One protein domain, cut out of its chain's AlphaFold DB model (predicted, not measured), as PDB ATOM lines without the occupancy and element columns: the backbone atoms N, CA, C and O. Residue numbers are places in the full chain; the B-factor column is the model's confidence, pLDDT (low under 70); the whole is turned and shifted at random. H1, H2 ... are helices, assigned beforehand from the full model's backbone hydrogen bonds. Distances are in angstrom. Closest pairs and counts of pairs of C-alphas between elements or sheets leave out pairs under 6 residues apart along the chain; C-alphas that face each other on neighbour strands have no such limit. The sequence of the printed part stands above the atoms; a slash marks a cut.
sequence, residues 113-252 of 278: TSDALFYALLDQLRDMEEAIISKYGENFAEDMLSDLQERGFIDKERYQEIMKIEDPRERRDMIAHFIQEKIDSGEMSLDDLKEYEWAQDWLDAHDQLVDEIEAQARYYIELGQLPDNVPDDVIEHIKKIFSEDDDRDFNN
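What this domain is: This is residues 113 to 252 of the 278 residues of an uncharacterized protein of Micavibrio sp (UniProt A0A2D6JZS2). Look for two long helices, H1 and H6, side by side and running opposite ways, with two shorter helices packed on H6 at separate places: H4 crosses it near its first end, and H7 packs on residues 213 to 221. The helical hairpin of H2 and H3 packs on residues 171 to 175 of H4, and small H5 sits at the corner where H6 begins. The printed part has 140 residues with seven named helices, H1 to H7 in chain order, and no named strand; the class is all helix. It is compact, with a radius of gyration of the C-alphas of 16.5 A, and spans 46 by 32 by 28 A.

Where its parts are: Find C-alpha 113 at (251.343, 164.522, 193.148); from there H1 runs 34.3 A to residue 136. Next come H2, residues 140 to 150, 15.5 A, and H3, residues 156 to 162, 10.2 A. H4, residues 168 to 184, covers 24.3 A, and H5, residues 190 to 193, covers 5.3 A. At C-alpha 199, (225.200, 166.553, 181.262), begins H6, the longest helix, which runs 36.0 A to residue 223. H7, residues 232 to 245, runs 20.1 A and ends at C-alpha 245, (236.256, 140.055, 196.825).

How they stand to each other: Begin at H6, the hub, which touches four helices. Its residues 202 to 213 touch H1 at a shallow tilt of 27 degrees, opposite ways; the closest C-alphas, of Leu 125 and Ala 205, are 6.3 A apart. H4 touches H6 about perpendicular, at 82 degrees, closest at the C-alphas of Ala 176 and Leu 203, 5.7 A. H7 touches H6 at a steep tilt of 66 degrees, closest at the C-alphas of Ile 213 and Val 234, 5.4 A. H5 and H6 only just touch, only at the corner, with 3 pairs of C-alphas within 8 A, closest at Leu 193 and Ala 199, 6.6 A. Farther out, H2 touches H4 at a steep tilt of 47 degrees, closest at the C-alphas of Ala 141 and Arg 172, 6.1 A. H2 and H3 form a hairpin at a shallow tilt of 16 degrees, with the C-alphas of Gln 149 and Lys 156 closest, 6.8 A. H3 and H4 only just touch, with 3 pairs of C-alphas within 8 A, closest at Ile 162 and Arg 171, 6.4 A. The helix packing is mostly crossed, but only just: leaving out H5 and H6, which touch only at the corner, 2 of the 6 pairs of helices that touch are at a shallow tilt. Among the pairs that stay apart are H4 and H7, and H1 and H4. Every O i to N i+4 pair is within hydrogen-bond range in H2, H3, H4, H6 and H7, and 19 of 20 are in H1; H5 is too short for such a pair.

The domain as a whole: The C-alphas farthest apart, of Glu 195 and Asn 252, are 48.4 A apart. The printed part has no cut; its links are tight except H6 to H7, which is short, with 8 residues. Residues 243 to 248, of which 243 to 245 belong to H7, stand free. Look there also for low confidence: residues 244 to 248 are under 70, while the mean pLDDT of the printed part is 86.0.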
ATOM      1  N   THR A 113     251.877 164.036 194.423       74.88
ATOM      2  CA  THR A 113     251.343 164.522 193.148       74.88
ATOM      3  C   THR A 113     250.017 163.874 192.757       74.88
ATOM      4  O   THR A 113     249.150 164.602 192.291       74.88
ATOM      5  N   SER A 114     249.832 162.565 192.959       73.50
ATOM      6  CA  SER A 114     248.548 161.889 192.692       73.50
ATOM      7  C   SER A 114     247.455 162.382 193.641       73.50
ATOM      8  O   SER A 114     246.406 162.818 193.177       73.50
ATOM      9  N   ASP A 115     247.743 162.479 194.942       72.06
ATOM     10  CA  ASP A 115     246.796 163.015 195.928       72.06
ATOM     11  C   ASP A 115     246.367 164.447 195.558       72.06
ATOM     12  O   ASP A 115     245.188 164.788 195.601       72.06
ATOM     13  N   ALA A 116     247.313 165.298 195.142       77.75
ATOM     14  CA  ALA A 116     247.011 166.667 194.726       77.75
ATOM     15  C   ALA A 116     246.145 166.739 193.457       77.75
ATOM     16  O   ALA A 116     245.304 167.632 193.356       77.75
ATOM     17  N   LEU A 117     246.350 165.831 192.496       78.69
ATOM     18  CA  LEU A 117     245.518 165.746 191.293       78.69
ATOM     19  C   LEU A 117     244.092 165.319 191.645       78.69
ATOM     20  O   LEU A 117     243.147 165.943 191.177       78.69
ATOM     21  N   PHE A 118     243.940 164.340 192.531       81.62
ATOM     22  CA  PHE A 118     242.633 163.894 193.002       81.62
ATOM     23  C   PHE A 118     241.844 165.004 193.705       81.62
ATOM     24  O   PHE A 118     240.692 165.264 193.362       81.62
ATOM     25  N   TYR A 119     242.466 165.731 194.639       79.88
ATOM     26  CA  TYR A 119     241.797 166.864 195.288       79.88
ATOM     27  C   TYR A 119     241.422 167.969 194.293       79.88
ATOM     28  O   TYR A 119     240.378 168.598 194.445       79.88
ATOM     29  N   ALA A 120     242.241 168.187 193.261       81.00
ATOM     30  CA  ALA A 120     241.909 169.134 192.204       81.00
ATOM     31  C   ALA A 120     240.689 168.687 191.378       81.00
ATOM     32  O   ALA A 120     239.884 169.537 191.005       81.00
ATOM     33  N   LEU A 121     240.523 167.382 191.130       83.06
ATOM     34  CA  LEU A 121     239.338 166.831 190.461       83.06
ATOM     35  C   LEU A 121     238.077 166.997 191.317       83.06
ATOM     36  O   LEU A 121     237.059 167.459 190.806       83.06
ATOM     37  N   LEU A 122     238.161 166.715 192.621       84.19
ATOM     38  CA  LEU A 122     237.053 166.947 193.556       84.19
ATOM     39  C   LEU A 122     236.618 168.418 193.585       84.19
ATOM     40  O   LEU A 122     235.425 168.721 193.536       84.19
ATOM     41  N   ASP A 123     237.578 169.343 193.656       83.31
ATOM     42  CA  ASP A 123     237.282 170.777 193.623       83.31
ATOM     43  C   ASP A 123     236.680 171.192 192.272       83.31
ATOM     44  O   ASP A 123     235.708 171.944 192.248       83.31
ATOM     45  N   GLN A 124     237.194 170.668 191.153       86.75
ATOM     46  CA  GLN A 124     236.647 170.937 189.822       86.75
ATOM     47  C   GLN A 124     235.195 170.464 189.697       86.75
ATOM     48  O   GLN A 124     234.364 171.205 189.166       86.75
ATOM     49  N   LEU A 125     234.882 169.257 190.178       89.00
ATOM     50  CA  LEU A 125     233.521 168.732 190.162       89.00
ATOM     51  C   LEU A 125     232.600 169.601 191.024       89.00
ATOM     52  O   LEU A 125     231.538 170.007 190.559       89.00
ATOM     53  N   ARG A 126     233.028 169.973 192.236       87.25
ATOM     54  CA  ARG A 126     232.242 170.854 193.113       87.25
ATOM     55  C   ARG A 126     231.960 172.205 192.459       87.25
ATOM     56  O   ARG A 126     230.817 172.656 192.462       87.25
ATOM     57  N   ASP A 127     232.977 172.838 191.885       89.50
ATOM     58  CA  ASP A 127     232.840 174.138 191.226       89.50
ATOM     59  C   ASP A 127     231.918 174.046 189.992       89.50
ATOM     60  O   ASP A 127     231.133 174.961 189.716       89.50
ATOM     61  N   MET A 128     231.967 172.926 189.262       93.06
ATOM     62  CA  MET A 128     231.055 172.636 188.155       93.06
ATOM     63  C   MET A 128     229.611 172.479 188.646       93.06
ATOM     64  O   MET A 128     228.713 173.124 188.101       93.06
ATOM     65  N   GLU A 129     229.379 171.680 189.687       92.75
ATOM     66  CA  GLU A 129     228.045 171.500 190.265       92.75
ATOM     67  C   GLU A 129     227.475 172.817 190.783       92.75
ATOM     68  O   GLU A 129     226.318 173.123 190.516       92.75
ATOM     69  N   GLU A 130     228.272 173.653 191.451       92.88
ATOM     70  CA  GLU A 130     227.835 174.982 191.890       92.88
ATOM     71  C   GLU A 130     227.390 175.858 190.706       92.88
ATOM     72  O   GLU A 130     226.375 176.562 190.786       92.88
ATOM     73  N   ALA A 131     228.101 175.789 189.577       92.12
ATOM     74  CA  ALA A 131     227.732 176.513 188.363       92.12
ATOM     75  C   ALA A 131     226.431 175.987 187.731       92.12
ATOM     76  O   ALA A 131     225.627 176.785 187.233       92.12
ATOM     77  N   ILE A 132     226.209 174.670 187.759       94.12
ATOM     78  CA  ILE A 132     224.975 174.036 187.277       94.12
ATOM     79  C   ILE A 132     223.813 174.397 188.209       94.12
ATOM     80  O   ILE A 132     222.804 174.928 187.745       94.12
ATOM     81  N   ILE A 133     223.981 174.233 189.522       94.56
ATOM     82  CA  ILE A 133     222.988 174.577 190.550       94.56
ATOM     83  C   ILE A 133     222.571 176.043 190.430       94.56
ATOM     84  O   ILE A 133     221.381 176.359 190.457       94.56
ATOM     85  N   SER A 134     223.526 176.952 190.217       94.12
ATOM     86  CA  SER A 134     223.225 178.376 190.047       94.12
ATOM     87  C   SER A 134     222.324 178.673 188.840       94.12
ATOM     88  O   SER A 134     221.682 179.726 188.828       94.12
ATOM     89  N   LYS A 135     222.310 177.819 187.812       93.88
ATOM     90  CA  LYS A 135     221.536 178.022 186.576       93.88
ATOM     91  C   LYS A 135     220.245 177.207 186.535       93.88
ATOM     92  O   LYS A 135     219.232 177.727 186.072       93.88
ATOM     93  N   TYR A 136     220.298 175.959 186.986       92.94
ATOM     94  CA  TYR A 136     219.238 174.962 186.816       92.94
ATOM     95  C   TYR A 136     218.562 174.573 188.141       92.94
ATOM     96  O   TYR A 136     217.483 173.996 188.115       92.94
ATOM     97  N   GLY A 137     219.124 174.973 189.286       93.44
ATOM     98  CA  GLY A 137     218.586 174.701 190.622       93.44
ATOM     99  C   GLY A 137     219.271 173.530 191.331       93.44
ATOM    100  O   GLY A 137     220.024 172.770 190.732       93.44
ATOM    101  N   GLU A 138     219.014 173.390 192.636       91.31
ATOM    102  CA  GLU A 138     219.640 172.357 193.484       91.31
ATOM    103  C   GLU A 138     219.274 170.924 193.075       91.31
ATOM    104  O   GLU A 138     220.052 170.012 193.335       91.31
ATOM    105  N   ASN A 139     218.129 170.751 192.404       94.00
ATOM    106  CA  ASN A 139     217.600 169.453 191.988       94.00
ATOM    107  C   ASN A 139     217.890 169.120 190.511       94.00
ATOM    108  O   ASN A 139     217.173 168.330 189.906       94.00
ATOM    109  N   PHE A 140     218.886 169.764 189.890       95.81
ATOM    110  CA  PHE A 140     219.119 169.652 188.444       95.81
ATOM    111  C   PHE A 140     219.289 168.197 187.964       95.81
ATOM    112  O   PHE A 140     218.850 167.846 186.869       95.81
ATOM    113  N   ALA A 141     219.926 167.355 188.783       95.19
ATOM    114  CA  ALA A 141     220.188 165.959 188.464       95.19
ATOM    115  C   ALA A 141     218.927 165.110 188.645       95.19
ATOM    116  O   ALA A 141     218.643 164.245 187.818       95.19
ATOM    117  N   GLU A 142     218.149 165.367 189.697       95.81
ATOM    118  CA  GLU A 142     216.868 164.707 189.942       95.81
ATOM    119  C   GLU A 142     215.839 165.054 188.865       95.81
ATOM    120  O   GLU A 142     215.113 164.170 188.412       95.81
ATOM    121  N   ASP A 143     215.808 166.311 188.420       95.62
ATOM    122  CA  ASP A 143     214.940 166.769 187.334       95.62
ATOM    123  C   ASP A 143     215.307 166.047 186.025       95.62
ATOM    124  O   ASP A 143     214.437 165.472 185.369       95.62
ATOM    125  N   MET A 144     216.605 165.957 185.701       95.75
ATOM    126  CA  MET A 144     217.086 165.168 184.560       95.75
ATOM    127  C   MET A 144     216.714 163.681 184.688       95.75
ATOM    128  O   MET A 144     216.229 163.075 183.732       95.75
ATOM    129  N   LEU A 145     216.913 163.074 185.862       95.31
ATOM    130  CA  LEU A 145     216.572 161.670 186.109       95.31
ATOM    131  C   LEU A 145     215.063 161.421 185.942       95.31
ATOM    132  O   LEU A 145     214.662 160.409 185.364       95.31
ATOM    133  N   SER A 146     214.230 162.342 186.430       95.75
ATOM    134  CA  SER A 146     212.773 162.290 186.290       95.75
ATOM    135  C   SER A 146     212.361 162.331 184.821       95.75
ATOM    136  O   SER A 146     211.594 161.480 184.373       95.75
ATOM    137  N   ASP A 147     212.920 163.253 184.040       95.31
ATOM    138  CA  ASP A 147     212.640 163.354 182.605       95.31
ATOM    139  C   ASP A 147     213.057 162.078 181.848       95.31
ATOM    140  O   ASP A 147     212.329 161.581 180.983       95.31
ATOM    141  N   LEU A 148     214.210 161.491 182.190       93.81
ATOM    142  CA  LEU A 148     214.674 160.230 181.601       93.81
ATOM    143  C   LEU A 148     213.776 159.040 181.978       93.81
ATOM    144  O   LEU A 148     213.542 158.152 181.149       93.81
ATOM    145  N   GLN A 149     213.229 159.035 183.195       95.19
ATOM    146  CA  GLN A 149     212.230 158.063 183.642       95.19
ATOM    147  C   GLN A 149     210.922 158.213 182.854       95.19
ATOM    148  O   GLN A 149     210.382 157.214 182.370       95.19
ATOM    149  N   GLU A 150     210.428 159.438 182.667       93.69
ATOM    150  CA  GLU A 150     209.218 159.709 181.879       93.69
ATOM    151  C   GLU A 150     209.380 159.310 180.407       93.69
ATOM    152  O   GLU A 150     208.449 158.783 179.789       93.69
ATOM    153  N   ARG A 151     210.585 159.491 179.855       91.00
ATOM    154  CA  ARG A 151     210.956 159.071 178.495       91.00
ATOM    155  C   ARG A 151     211.181 157.561 178.360       91.00
ATOM    156  O   ARG A 151     211.311 157.073 177.239       91.00
ATOM    157  N   GLY A 152     211.175 156.818 179.467       90.12
ATOM    158  CA  GLY A 152     211.264 155.359 179.487       90.12
ATOM    159  C   GLY A 152     212.680 154.797 179.370       90.12
ATOM    160  O   GLY A 152     212.820 153.600 179.131       90.12
ATOM    161  N   PHE A 153     213.715 155.623 179.550       89.75
ATOM    162  CA  PHE A 153     215.099 155.142 179.636       89.75
ATOM    163  C   PHE A 153     215.426 154.544 181.005       89.75
ATOM    164  O   PHE A 153     216.366 153.761 181.138       89.75
ATOM    165  N   ILE A 154     214.651 154.920 182.024       90.69
ATOM    166  CA  ILE A 154     214.856 154.511 183.410       90.69
ATOM    167  C   ILE A 154     213.585 153.845 183.920       90.69
ATOM    168  O   ILE A 154     212.475 154.368 183.776       90.69
ATOM    169  N   ASP A 155     213.746 152.671 184.516       91.38
ATOM    170  CA  ASP A 155     212.666 151.942 185.152       91.38
ATOM    171  C   ASP A 155     212.235 152.614 186.460       91.38
ATOM    172  O   ASP A 155     212.988 153.292 187.163       91.38
ATOM    173  N   LYS A 156     210.958 152.430 186.790       91.19
ATOM    174  CA  LYS A 156     210.357 153.088 187.948       91.19
ATOM    175  C   LYS A 156     210.924 152.559 189.262       91.19
ATOM    176  O   LYS A 156     211.018 153.334 190.214       91.19
ATOM    177  N   GLU A 157     211.254 151.269 189.334       91.88
ATOM    178  CA  GLU A 157     211.887 150.700 190.520       91.88
ATOM    179  C   GLU A 157     213.227 151.389 190.791       91.88
ATOM    180  O   GLU A 157     213.405 151.945 191.878       91.88
ATOM    181  N   ARG A 158     214.113 151.461 189.793       90.19
ATOM    182  CA  ARG A 158     215.432 152.079 189.950       90.19
ATOM    183  C   ARG A 158     215.380 153.567 190.262       90.19
ATOM    184  O   ARG A 158     216.078 154.020 191.167       90.19
ATOM    185  N   TYR A 159     214.503 154.318 189.598       93.19
ATOM    186  CA  TYR A 159     214.258 155.724 189.939       93.19
ATOM    187  C   TYR A 159     213.907 155.886 191.428       93.19
ATOM    188  O   TYR A 159     214.469 156.725 192.129       93.19
ATOM    189  N   GLN A 160     213.003 155.050 191.947       94.31
ATOM    190  CA  GLN A 160     212.597 155.110 193.352       94.31
ATOM    191  C   GLN A 160     213.694 154.682 194.327       94.31
ATOM    192  O   GLN A 160     213.665 155.117 195.474       94.31
ATOM    193  N   GLU A 161     214.607 153.801 193.927       93.19
ATOM    194  CA  GLU A 161     215.773 153.444 194.738       93.19
ATOM    195  C   GLU A 161     216.715 154.635 194.895       93.19
ATOM    196  O   GLU A 161     217.033 155.002 196.023       93.19
ATOM    197  N   ILE A 162     217.073 155.284 193.787       92.88
ATOM    198  CA  ILE A 162     217.975 156.442 193.785       92.88
ATOM    199  C   ILE A 162     217.361 157.605 194.577       92.88
ATOM    200  O   ILE A 162     218.013 158.210 195.423       92.88
ATOM    201  N   MET A 163     216.065 157.870 194.398       94.62
ATOM    202  CA  MET A 163     215.375 158.963 195.094       94.62
ATOM    203  C   MET A 163     215.182 158.745 196.605       94.62
ATOM    204  O   MET A 163     214.744 159.665 197.295       94.62
ATOM    205  N   LYS A 164     215.482 157.554 197.141       95.06
ATOM    206  CA  LYS A 164     215.480 157.302 198.595       95.06
ATOM    207  C   LYS A 164     216.776 157.726 199.280       95.06
ATOM    208  O   LYS A 164     216.783 157.782 200.507       95.06
ATOM    209  N   ILE A 165     217.841 157.993 198.523       90.81
ATOM    210  CA  ILE A 165     219.109 158.476 199.073       90.81
ATOM    211  C   ILE A 165     218.865 159.858 199.691       90.81
ATOM    212  O   ILE A 165     218.320 160.750 199.031       90.81
ATOM    213  N   GLU A 166     219.194 160.006 200.977       90.56
ATOM    214  CA  GLU A 166     218.896 161.217 201.753       90.56
ATOM    215  C   GLU A 166     219.889 162.347 201.462       90.56
ATOM    216  O   GLU A 166     219.461 163.498 201.340       90.56
ATOM    217  N   ASP A 167     221.181 162.029 201.320       87.25
ATOM    218  CA  ASP A 167     222.211 163.011 200.987       87.25
ATOM    219  C   ASP A 167     222.092 163.426 199.506       87.25
ATOM    220  O   ASP A 167     222.210 162.582 198.613       87.25
ATOM    221  N   PRO A 168     221.860 164.718 199.202       86.69
ATOM    222  CA  PRO A 168     221.794 165.199 197.827       86.69
ATOM    223  C   PRO A 168     223.072 164.961 197.018       86.69
ATOM    224  O   PRO A 168     222.976 164.822 195.804       86.69
ATOM    225  N   ARG A 169     224.253 164.947 197.650       85.38
ATOM    226  CA  ARG A 169     225.523 164.688 196.951       85.38
ATOM    227  C   ARG A 169     225.616 163.229 196.539       85.38
ATOM    228  O   ARG A 169     225.664 162.950 195.351       85.38
ATOM    229  N   GLU A 170     225.473 162.321 197.501       85.38
ATOM    230  CA  GLU A 170     225.454 160.874 197.248       85.38
ATOM    231  C   GLU A 170     224.393 160.501 196.198       85.38
ATOM    232  O   GLU A 170     224.612 159.667 195.319       85.38
ATOM    233  N   ARG A 171     223.232 161.169 196.235       92.19
ATOM    234  CA  ARG A 171     222.187 160.975 195.231       92.19
ATOM    235  C   ARG A 171     222.632 161.430 193.841       92.19
ATOM    236  O   ARG A 171     222.358 160.719 192.879       92.19
ATOM    237  N   ARG A 172     223.298 162.581 193.713       92.88
ATOM    238  CA  ARG A 172     223.843 163.072 192.436       92.88
ATOM    239  C   ARG A 172     224.904 162.138 191.869       92.88
ATOM    240  O   ARG A 172     224.824 161.812 190.687       92.88
ATOM    241  N   ASP A 173     225.798 161.643 192.712       89.44
ATOM    242  CA  ASP A 173     226.843 160.694 192.320       89.44
ATOM    243  C   ASP A 173     226.214 159.391 191.799       89.44
ATOM    244  O   ASP A 173     226.564 158.892 190.727       89.44
ATOM    245  N   MET A 174     225.193 158.880 192.498       90.38
ATOM    246  CA  MET A 174     224.442 157.699 192.064       90.38
ATOM    247  C   MET A 174     223.699 157.927 190.739       90.38
ATOM    248  O   MET A 174     223.618 157.014 189.914       90.38
ATOM    249  N   ILE A 175     223.153 159.128 190.516       94.62
ATOM    250  CA  ILE A 175     222.515 159.499 189.244       94.62
ATOM    251  C   ILE A 175     223.545 159.486 188.114       94.62
ATOM    252  O   ILE A 175     223.285 158.871 187.079       94.62
ATOM    253  N   ALA A 176     224.699 160.127 188.313       94.38
ATOM    254  CA  ALA A 176     225.764 160.186 187.318       94.38
ATOM    255  C   ALA A 176     226.252 158.778 186.948       94.38
ATOM    256  O   ALA A 176     226.204 158.398 185.778       94.38
ATOM    257  N   HIS A 177     226.604 157.967 187.951       90.81
ATOM    258  CA  HIS A 177     227.047 156.586 187.753       90.81
ATOM    259  C   HIS A 177     226.005 155.753 186.999       90.81
ATOM    260  O   HIS A 177     226.330 155.022 186.065       90.81
ATOM    261  N   PHE A 178     224.732 155.844 187.388       92.00
ATOM    262  CA  PHE A 178     223.680 155.057 186.752       92.00
ATOM    263  C   PHE A 178     223.453 155.449 185.286       92.00
ATOM    264  O   PHE A 178     223.231 154.582 184.440       92.00
ATOM    265  N   ILE A 179     223.507 156.744 184.967       94.12
ATOM    266  CA  ILE A 179     223.376 157.214 183.584       94.12
ATOM    267  C   ILE A 179     224.579 156.762 182.754       94.12
ATOM    268  O   ILE A 179     224.381 156.264 181.644       94.12
ATOM    269  N   GLN A 180     225.794 156.858 183.299       92.06
ATOM    270  CA  GLN A 180     227.004 156.383 182.632       92.06
ATOM    271  C   GLN A 180     226.922 154.879 182.326       92.06
ATOM    272  O   GLN A 180     227.118 154.473 181.185       92.06
ATOM    273  N   GLU A 181     226.474 154.058 183.280       91.06
ATOM    274  CA  GLU A 181     226.272 152.612 183.084       91.06
ATOM    275  C   GLU A 181     225.287 152.299 181.936       91.06
ATOM    276  O   GLU A 181     225.490 151.370 181.141       91.06
ATOM    277  N   LYS A 182     224.214 153.086 181.795       92.00
ATOM    278  CA  LYS A 182     223.260 152.955 180.680       92.00
ATOM    279  C   LYS A 182     223.875 153.353 179.337       92.00
ATOM    280  O   LYS A 182     223.547 152.736 178.320       92.00
ATOM    281  N   ILE A 183     224.751 154.355 179.326       93.25
ATOM    282  CA  ILE A 183     225.487 154.770 178.126       93.25
ATOM    283  C   ILE A 183     226.485 153.682 177.719       93.25
ATOM    284  O   ILE A 183     226.488 153.253 176.563       93.25
ATOM    285  N   ASP A 184     227.262 153.166 178.668       90.31
ATOM    286  CA  ASP A 184     228.301 152.162 178.418       90.31
ATOM    287  C   ASP A 184     227.722 150.816 177.969       90.31
ATOM    288  O   ASP A 184     228.278 150.140 177.098       90.31
ATOM    289  N   SER A 185     226.563 150.434 178.513       91.50
ATOM    290  CA  SER A 185     225.820 149.245 178.073       91.50
ATOM    291  C   SER A 185     225.132 149.419 176.710       91.50
ATOM    292  O   SER A 185     224.694 148.431 176.111       91.50
ATOM    293  N   GLY A 186     225.055 150.648 176.190       91.44
ATOM    294  CA  GLY A 186     224.381 150.990 174.936       91.44
ATOM    295  C   GLY A 186     222.852 151.032 175.029       91.44
ATOM    296  O   GLY A 186     222.180 151.053 173.996       91.44
ATOM    297  N   GLU A 187     222.289 151.025 176.239       90.75
ATOM    298  CA  GLU A 187     220.851 151.204 176.480       90.75
ATOM    299  C   GLU A 187     220.413 152.672 176.340       90.75
ATOM    300  O   GLU A 187     219.241 152.949 176.073       90.75
ATOM    301  N   MET A 188     221.356 153.604 176.481       92.06
ATOM    302  CA  MET A 188     221.198 155.041 176.271       92.06
ATOM    303  C   MET A 188     222.355 155.569 175.414       92.06
ATOM    304  O   MET A 188     223.419 154.959 175.338       92.06
ATOM    305  N   SER A 189     222.160 156.706 174.754       91.94
ATOM    306  CA  SER A 189     223.218 157.426 174.044       91.94
ATOM    307  C   SER A 189     223.349 158.865 174.544       91.94
ATOM    308  O   SER A 189     222.399 159.438 175.071       91.94
ATOM    309  N   LEU A 190     224.504 159.496 174.312       90.19
ATOM    310  CA  LEU A 190     224.698 160.918 174.632       90.19
ATOM    311  C   LEU A 190     223.691 161.836 173.910       90.19
ATOM    312  O   LEU A 190     223.300 162.871 174.446       90.19
ATOM    313  N   ASP A 191     223.203 161.441 172.727       92.25
ATOM    314  CA  ASP A 191     222.169 162.185 171.994       92.25
ATOM    315  C   ASP A 191     220.837 162.255 172.764       92.25
ATOM    316  O   ASP A 191     220.052 163.192 172.566       92.25
ATOM    317  N   ASP A 192     220.575 161.300 173.661       91.44
ATOM    318  CA  ASP A 192     219.383 161.295 174.506       91.44
ATOM    319  C   ASP A 192     219.441 162.374 175.597       91.44
ATOM    320  O   ASP A 192     218.385 162.805 176.072       91.44
ATOM    321  N   LEU A 193     220.646 162.866 175.912       92.31
ATOM    322  CA  LEU A 193     220.933 163.900 176.909       92.31
ATOM    323  C   LEU A 193     221.122 165.301 176.311       92.31
ATOM    324  O   LEU A 193     221.369 166.247 177.048       92.31
ATOM    325  N   LYS A 194     220.962 165.478 174.995       90.81
ATOM    326  CA  LYS A 194     221.229 166.751 174.288       90.81
ATOM    327  C   LYS A 194     220.477 167.985 174.812       90.81
ATOM    328  O   LYS A 194     220.831 169.106 174.464       90.81
ATOM    329  N   GLU A 195     219.388 167.785 175.552       91.12
ATOM    330  CA  GLU A 195     218.595 168.865 176.158       91.12
ATOM    331  C   GLU A 195     219.259 169.418 177.432       91.12
ATOM    332  O   GLU A 195     218.951 170.528 177.864       91.12
ATOM    333  N   TYR A 196     220.233 168.684 177.971       93.75
ATOM    334  CA  TYR A 196     221.052 169.036 179.120       93.75
ATOM    335  C   TYR A 196     222.474 169.331 178.637       93.75
ATOM    336  O   TYR A 196     223.347 168.470 178.635       93.75
ATOM    337  N   GLU A 197     222.718 170.576 178.224       92.75
ATOM    338  CA  GLU A 197     224.017 171.015 177.677       92.75
ATOM    339  C   GLU A 197     225.208 170.749 178.621       92.75
ATOM    340  O   GLU A 197     226.344 170.691 178.167       92.75
ATOM    341  N   TRP A 198     224.951 170.597 179.923       93.44
ATOM    342  CA  TRP A 198     225.940 170.317 180.965       93.44
ATOM    343  C   TRP A 198     226.135 168.822 181.255       93.44
ATOM    344  O   TRP A 198     227.100 168.472 181.927       93.44
ATOM    345  N   ALA A 199     225.230 167.942 180.806       94.12
ATOM    346  CA  ALA A 199     225.200 166.553 181.262       94.12
ATOM    347  C   ALA A 199     226.436 165.772 180.829       94.12
ATOM    348  O   ALA A 199     226.978 165.031 181.636       94.12
ATOM    349  N   GLN A 200     226.917 165.973 179.600       93.31
ATOM    350  CA  GLN A 200     228.124 165.294 179.136       93.31
ATOM    351  C   GLN A 200     229.346 165.677 179.984       93.31
ATOM    352  O   GLN A 200     229.998 164.798 180.528       93.31
ATOM    353  N   ASP A 201     229.612 166.977 180.156       91.75
ATOM    354  CA  ASP A 201     230.763 167.445 180.939       91.75
ATOM    355  C   ASP A 201     230.679 167.000 182.412       91.75
ATOM    356  O   ASP A 201     231.696 166.696 183.034       91.75
ATOM    357  N   TRP A 202     229.466 166.959 182.973       94.44
ATOM    358  CA  TRP A 202     229.222 166.497 184.339       94.44
ATOM    359  C   TRP A 202     229.448 164.989 184.488       94.44
ATOM    360  O   TRP A 202     230.114 164.576 185.434       94.44
ATOM    361  N   LEU A 203     228.964 164.176 183.543       93.56
ATOM    362  CA  LEU A 203     229.207 162.730 183.522       93.56
ATOM    363  C   LEU A 203     230.695 162.413 183.332       93.56
ATOM    364  O   LEU A 203     231.239 161.628 184.099       93.56
ATOM    365  N   ASP A 204     231.370 163.088 182.396       90.88
ATOM    366  CA  ASP A 204     232.807 162.915 182.150       90.88
ATOM    367  C   ASP A 204     233.644 163.260 183.400       90.88
ATOM    368  O   ASP A 204     234.668 162.631 183.667       90.88
ATOM    369  N   ALA A 205     233.231 164.268 184.178       89.50
ATOM    370  CA  ALA A 205     233.901 164.636 185.426       89.50
ATOM    371  C   ALA A 205     233.691 163.594 186.536       89.50
ATOM    372  O   ALA A 205     234.620 163.323 187.298       89.50
ATOM    373  N   HIS A 206     232.495 163.004 186.615       90.00
ATOM    374  CA  HIS A 206     232.195 161.899 187.530       90.00
ATOM    375  C   HIS A 206     232.966 160.628 187.165       90.00
ATOM    376  O   HIS A 206     233.561 160.014 188.044       90.00
ATOM    377  N   ASP A 207     233.029 160.276 185.882       87.50
ATOM    378  CA  ASP A 207     233.779 159.114 185.384       87.50
ATOM    379  C   ASP A 207     235.278 159.227 185.712       87.50
ATOM    380  O   ASP A 207     235.868 158.335 186.322       87.50
ATOM    381  N   GLN A 208     235.877 160.396 185.449       86.88
ATOM    382  CA  GLN A 208     237.269 160.681 185.827       86.88
ATOM    383  C   GLN A 208     237.511 160.572 187.336       86.88
ATOM    384  O   GLN A 208     238.585 160.140 187.763       86.88
ATOM    385  N   LEU A 209     236.540 160.996 188.150       85.81
ATOM    386  CA  LEU A 209     236.647 160.886 189.597       85.81
ATOM    387  C   LEU A 209     236.597 159.420 190.038       85.81
ATOM    388  O   LEU A 209     237.412 159.024 190.866       85.81
ATOM    389  N   VAL A 210     235.694 158.616 189.472       83.69
ATOM    390  CA  VAL A 210     235.580 157.178 189.766       83.69
ATOM    391  C   VAL A 210     236.876 156.440 189.427       83.69
ATOM    392  O   VAL A 210     237.378 155.695 190.270       83.69
ATOM    393  N   ASP A 211     237.464 156.700 188.259       83.56
ATOM    394  CA  ASP A 211     238.743 156.111 187.843       83.56
ATOM    395  C   ASP A 211     239.878 156.429 188.833       83.56
ATOM    396  O   ASP A 211     240.665 155.553 189.212       83.56
ATOM    397  N   GLU A 212     239.969 157.681 189.291       85.12
ATOM    398  CA  GLU A 212     241.008 158.090 190.240       85.12
ATOM    399  C   GLU A 212     240.725 157.554 191.656       85.12
ATOM    400  O   GLU A 212     241.665 157.164 192.354       85.12
ATOM    401  N   ILE A 213     239.453 157.453 192.075       84.12
ATOM    402  CA  ILE A 213     239.056 156.763 193.315       84.12
ATOM    403  C   ILE A 213     239.520 155.309 193.264       84.12
ATOM    404  O   ILE A 213     240.134 154.830 194.221       84.12
ATOM    405  N   GLU A 214     239.265 154.602 192.162       83.50
ATOM    406  CA  GLU A 214     239.672 153.209 191.999       83.50
ATOM    407  C   GLU A 214     241.203 153.074 192.012       83.50
ATOM    408  O   GLU A 214     241.754 152.197 192.690       83.50
ATOM    409  N   ALA A 215     241.915 153.967 191.319       82.00
ATOM    410  CA  ALA A 215     243.373 153.996 191.307       82.00
ATOM    411  C   ALA A 215     243.956 154.232 192.712       82.00
ATOM    412  O   ALA A 215     244.855 153.496 193.139       82.00
ATOM    413  N   GLN A 216     243.419 155.199 193.462       81.62
ATOM    414  CA  GLN A 216     243.827 155.459 194.844       81.62
ATOM    415  C   GLN A 216     243.490 154.296 195.772       81.62
ATOM    416  O   GLN A 216     244.326 153.890 196.582       81.62
ATOM    417  N   ALA A 217     242.294 153.722 195.642       83.31
ATOM    418  CA  ALA A 217     241.867 152.573 196.425       83.31
ATOM    419  C   ALA A 217     242.828 151.393 196.237       83.31
ATOM    420  O   ALA A 217     243.352 150.853 197.215       83.31
ATOM    421  N   ARG A 218     243.137 151.039 194.983       81.06
ATOM    422  CA  ARG A 218     244.104 149.982 194.643       81.06
ATOM    423  C   ARG A 218     245.492 150.282 195.204       81.06
ATOM    424  O   ARG A 218     246.114 149.387 195.777       81.06
ATOM    425  N   TYR A 219     245.953 151.526 195.097       80.25
ATOM    426  CA  TYR A 219     247.241 151.952 195.646       80.25
ATOM    427  C   TYR A 219     247.312 151.781 197.172       80.25
ATOM    428  O   TYR A 219     248.278 151.213 197.689       80.25
ATOM    429  N   TYR A 220     246.283 152.209 197.909       80.56
ATOM    430  CA  TYR A 220     246.244 152.055 199.366       80.56
ATOM    431  C   TYR A 220     246.151 150.594 199.798       80.56
ATOM    432  O   TYR A 220     246.809 150.201 200.766       80.56
ATOM    433  N   ILE A 221     245.400 149.775 199.058       81.44
ATOM    434  CA  ILE A 221     245.357 148.326 199.269       81.44
ATOM    435  C   ILE A 221     246.749 147.718 199.071       81.44
ATOM    436  O   ILE A 221     247.214 146.995 199.947       81.44
ATOM    437  N   GLU A 222     247.449 148.034 197.978       78.44
ATOM    438  CA  GLU A 222     248.792 147.497 197.705       78.44
ATOM    439  C   GLU A 222     249.815 147.904 198.778       78.44
ATOM    440  O   GLU A 222     250.647 147.091 199.192       78.44
ATOM    441  N   LEU A 223     249.725 149.136 199.283       74.62
ATOM    442  CA  LEU A 223     250.561 149.608 200.387       74.62
ATOM    443  C   LEU A 223     250.233 148.951 201.735       74.62
ATOM    444  O   LEU A 223     251.075 148.972 202.639       74.62
ATOM    445  N   GLY A 224     249.018 148.424 201.908       74.94
ATOM    446  CA  GLY A 224     248.519 147.917 203.189       74.94
ATOM    447  C   GLY A 224     248.439 148.988 204.284       74.94
ATOM    448  O   GLY A 224     248.468 148.662 205.470       74.94
ATOM    449  N   GLN A 225     248.396 150.270 203.908       75.44
ATOM    450  CA  GLN A 225     248.350 151.410 204.826       75.44
ATOM    451  C   GLN A 225     247.416 152.492 204.288       75.44
ATOM    452  O   GLN A 225     247.582 152.955 203.159       75.44
ATOM    453  N   LEU A 226     246.494 152.947 205.137       75.94
ATOM    454  CA  LEU A 226     245.672 154.128 204.888       75.94
ATOM    455  C   LEU A 226     246.319 155.336 205.579       75.94
ATOM    456  O   LEU A 226     246.632 155.244 206.768       75.94
ATOM    457  N   PRO A 227     246.574 156.452 204.877       73.00
ATOM    458  CA  PRO A 227     246.938 157.703 205.540       73.00
ATOM    459  C   PRO A 227     245.793 158.246 206.408       73.00
ATOM    460  O   PRO A 227     244.637 157.867 206.257       73.00
ATOM    461  N   ASP A 228     246.110 159.188 207.294       71.38
ATOM    462  CA  ASP A 228     245.130 159.760 208.231       71.38
ATOM    463  C   ASP A 228     244.067 160.649 207.551       71.38
ATOM    464  O   ASP A 228     243.058 160.988 208.161       71.38
ATOM    465  N   ASN A 229     244.292 161.057 206.299       73.06
ATOM    466  CA  ASN A 229     243.457 161.997 205.550       73.06
ATOM    467  C   ASN A 229     242.956 161.413 204.220       73.06
ATOM    468  O   ASN A 229     242.909 162.130 203.221       73.06
ATOM    469  N   VAL A 230     242.634 160.117 204.183       75.75
ATOM    470  CA  VAL A 230     241.980 159.532 203.002       75.75
ATOM    471  C   VAL A 230     240.583 160.149 202.848       75.75
ATOM    472  O   VAL A 230     239.853 160.213 203.837       75.75
ATOM    473  N   PRO A 231     240.207 160.591 201.640       76.12
ATOM    474  CA  PRO A 231     238.843 161.003 201.314       76.12
ATOM    475  C   PRO A 231     237.821 159.903 201.634       76.12
ATOM    476  O   PRO A 231     238.080 158.727 201.368       76.12
ATOM    477  N   ASP A 232     236.656 160.273 202.169       77.69
ATOM    478  CA  ASP A 232     235.621 159.304 202.564       77.69
ATOM    479  C   ASP A 232     235.170 158.428 201.381       77.69
ATOM    480  O   ASP A 232     235.046 157.214 201.549       77.69
ATOM    481  N   ASP A 233     235.070 159.001 200.178       73.12
ATOM    482  CA  ASP A 233     234.698 158.290 198.944       73.12
ATOM    483  C   ASP A 233     235.675 157.145 198.621       73.12
ATOM    484  O   ASP A 233     235.283 156.037 198.251       73.12
ATOM    485  N   VAL A 234     236.975 157.373 198.843       78.38
ATOM    486  CA  VAL A 234     238.019 156.357 198.650       78.38
ATOM    487  C   VAL A 234     237.937 155.291 199.742       78.38
ATOM    488  O   VAL A 234     238.087 154.102 199.458       78.38
ATOM    489  N   ILE A 235     237.657 155.672 200.993       81.94
ATOM    490  CA  ILE A 235     237.458 154.713 202.093       81.94
ATOM    491  C   ILE A 235     236.254 153.811 201.809       81.94
ATOM    492  O   ILE A 235     236.329 152.598 202.023       81.94
ATOM    493  N   GLU A 236     235.141 154.386 201.366       80.44
ATOM    494  CA  GLU A 236     233.926 153.651 201.032       80.44
ATOM    495  C   GLU A 236     234.156 152.695 199.862       80.44
ATOM    496  O   GLU A 236     233.820 151.511 199.962       80.44
ATOM    497  N   HIS A 237     234.836 153.158 198.812       80.19
ATOM    498  CA  HIS A 237     235.187 152.316 197.675       80.19
ATOM    499  C   HIS A 237     236.096 151.144 198.077       80.19
ATOM    500  O   HIS A 237     235.845 149.999 197.700       80.19
ATOM    501  N   ILE A 238     237.103 151.378 198.928       80.44
ATOM    502  CA  ILE A 238     237.944 150.297 199.463       80.44
ATOM    503  C   ILE A 238     237.096 149.300 200.265       80.44
ATOM    504  O   ILE A 238     237.234 148.091 200.076       80.44
ATOM    505  N   LYS A 239     236.197 149.764 201.143       82.19
ATOM    506  CA  LYS A 239     235.301 148.871 201.903       82.19
ATOM    507  C   LYS A 239     234.438 148.013 200.982       82.19
ATOM    508  O   LYS A 239     234.274 146.828 201.269       82.19
ATOM    509  N   LYS A 240     233.927 148.586 199.888       79.75
ATOM    510  CA  LYS A 240     233.158 147.855 198.876       79.75
ATOM    511  C   LYS A 240     233.996 146.735 198.252       79.75
ATOM    512  O   LYS A 240     233.559 145.587 198.298       79.75
ATOM    513  N   ILE A 241     235.226 147.027 197.816       76.75
ATOM    514  CA  ILE A 241     236.163 146.020 197.277       76.75
ATOM    515  C   ILE A 241     236.373 144.872 198.278       76.75
ATOM    516  O   ILE A 241     236.238 143.704 197.922       76.75
ATOM    517  N   PHE A 242     236.643 145.180 199.552       74.12
ATOM    518  CA  PHE A 242     236.813 144.144 200.580       74.12
ATOM    519  C   PHE A 242     235.529 143.352 200.858       74.12
ATOM    520  O   PHE A 242     235.615 142.184 201.214       74.12
ATOM    521  N   SER A 243     234.347 143.951 200.700       71.12
ATOM    522  CA  SER A 243     233.071 143.249 200.879       71.12
ATOM    523  C   SER A 243     232.694 142.334 199.708       71.12
ATOM    524  O   SER A 243     231.943 141.379 199.907       71.12
ATOM    525  N   GLU A 244     233.203 142.621 198.507       65.44
ATOM    526  CA  GLU A 244     232.893 141.887 197.275       65.44
ATOM    527  C   GLU A 244     233.892 140.752 196.997       65.44
ATOM    528  O   GLU A 244     233.469 139.675 196.574       65.44
ATOM    529  N   ASP A 245     235.185 140.955 197.282       58.75
ATOM    530  CA  ASP A 245     236.256 140.055 196.825       58.75
ATOM    531  C   ASP A 245     236.959 139.236 197.925       58.75
ATOM    532  O   ASP A 245     237.731 138.329 197.599       58.75
ATOM    533  N   ASP A 246     236.728 139.484 199.222       54.88
ATOM    534  CA  ASP A 246     237.572 138.864 200.249       54.88
ATOM    535  C   ASP A 246     236.919 138.636 201.619       54.88
ATOM    536  O   ASP A 246     236.390 139.540 202.253       54.88
ATOM    537  N   ASP A 247     237.148 137.455 202.198       56.16
ATOM    538  CA  ASP A 247     236.924 137.167 203.628       56.16
ATOM    539  C   ASP A 247     237.837 138.013 204.566       56.16
ATOM    540  O   ASP A 247     237.934 137.761 205.774       56.16
ATOM    541  N   ARG A 248     238.570 139.000 204.024       61.44
ATOM    542  CA  ARG A 248     239.461 139.911 204.750       61.44
ATOM    543  C   ARG A 248     238.657 141.097 205.284       61.44
ATOM    544  O   ARG A 248     238.193 141.948 204.542       61.44
ATOM    545  N   ASP A 249     238.559 141.193 206.606       70.62
ATOM    546  CA  ASP A 249     237.993 142.367 207.278       70.62
ATOM    547  C   ASP A 249     238.892 143.596 207.048       70.62
ATOM    548  O   ASP A 249     240.058 143.597 207.458       70.62
ATOM    549  N   PHE A 250     238.338 144.640 206.418       73.25
ATOM    550  CA  PHE A 250     238.967 145.947 206.182       73.25
ATOM    551  C   PHE A 250     239.726 146.466 207.414       73.25
ATOM    552  O   PHE A 250     240.881 146.887 207.310       73.25
ATOM    553  N   ASN A 251     239.116 146.378 208.600       71.94
ATOM    554  CA  ASN A 251     239.724 146.884 209.832       71.94
ATOM    555  C   ASN A 251     240.946 146.056 210.243       71.94
ATOM    556  O   ASN A 251     241.945 146.609 210.705       71.94
ATOM    557  N   ASN A 252     240.894 144.736 210.048       72.06
ATOM    558  CA  ASN A 252     242.026 143.855 210.325       72.06
ATOM    559  C   ASN A 252     243.143 144.025 209.292       72.06
ATOM    560  O   ASN A 252     244.314 143.941 209.660       72.06
TER     561      ASN A 252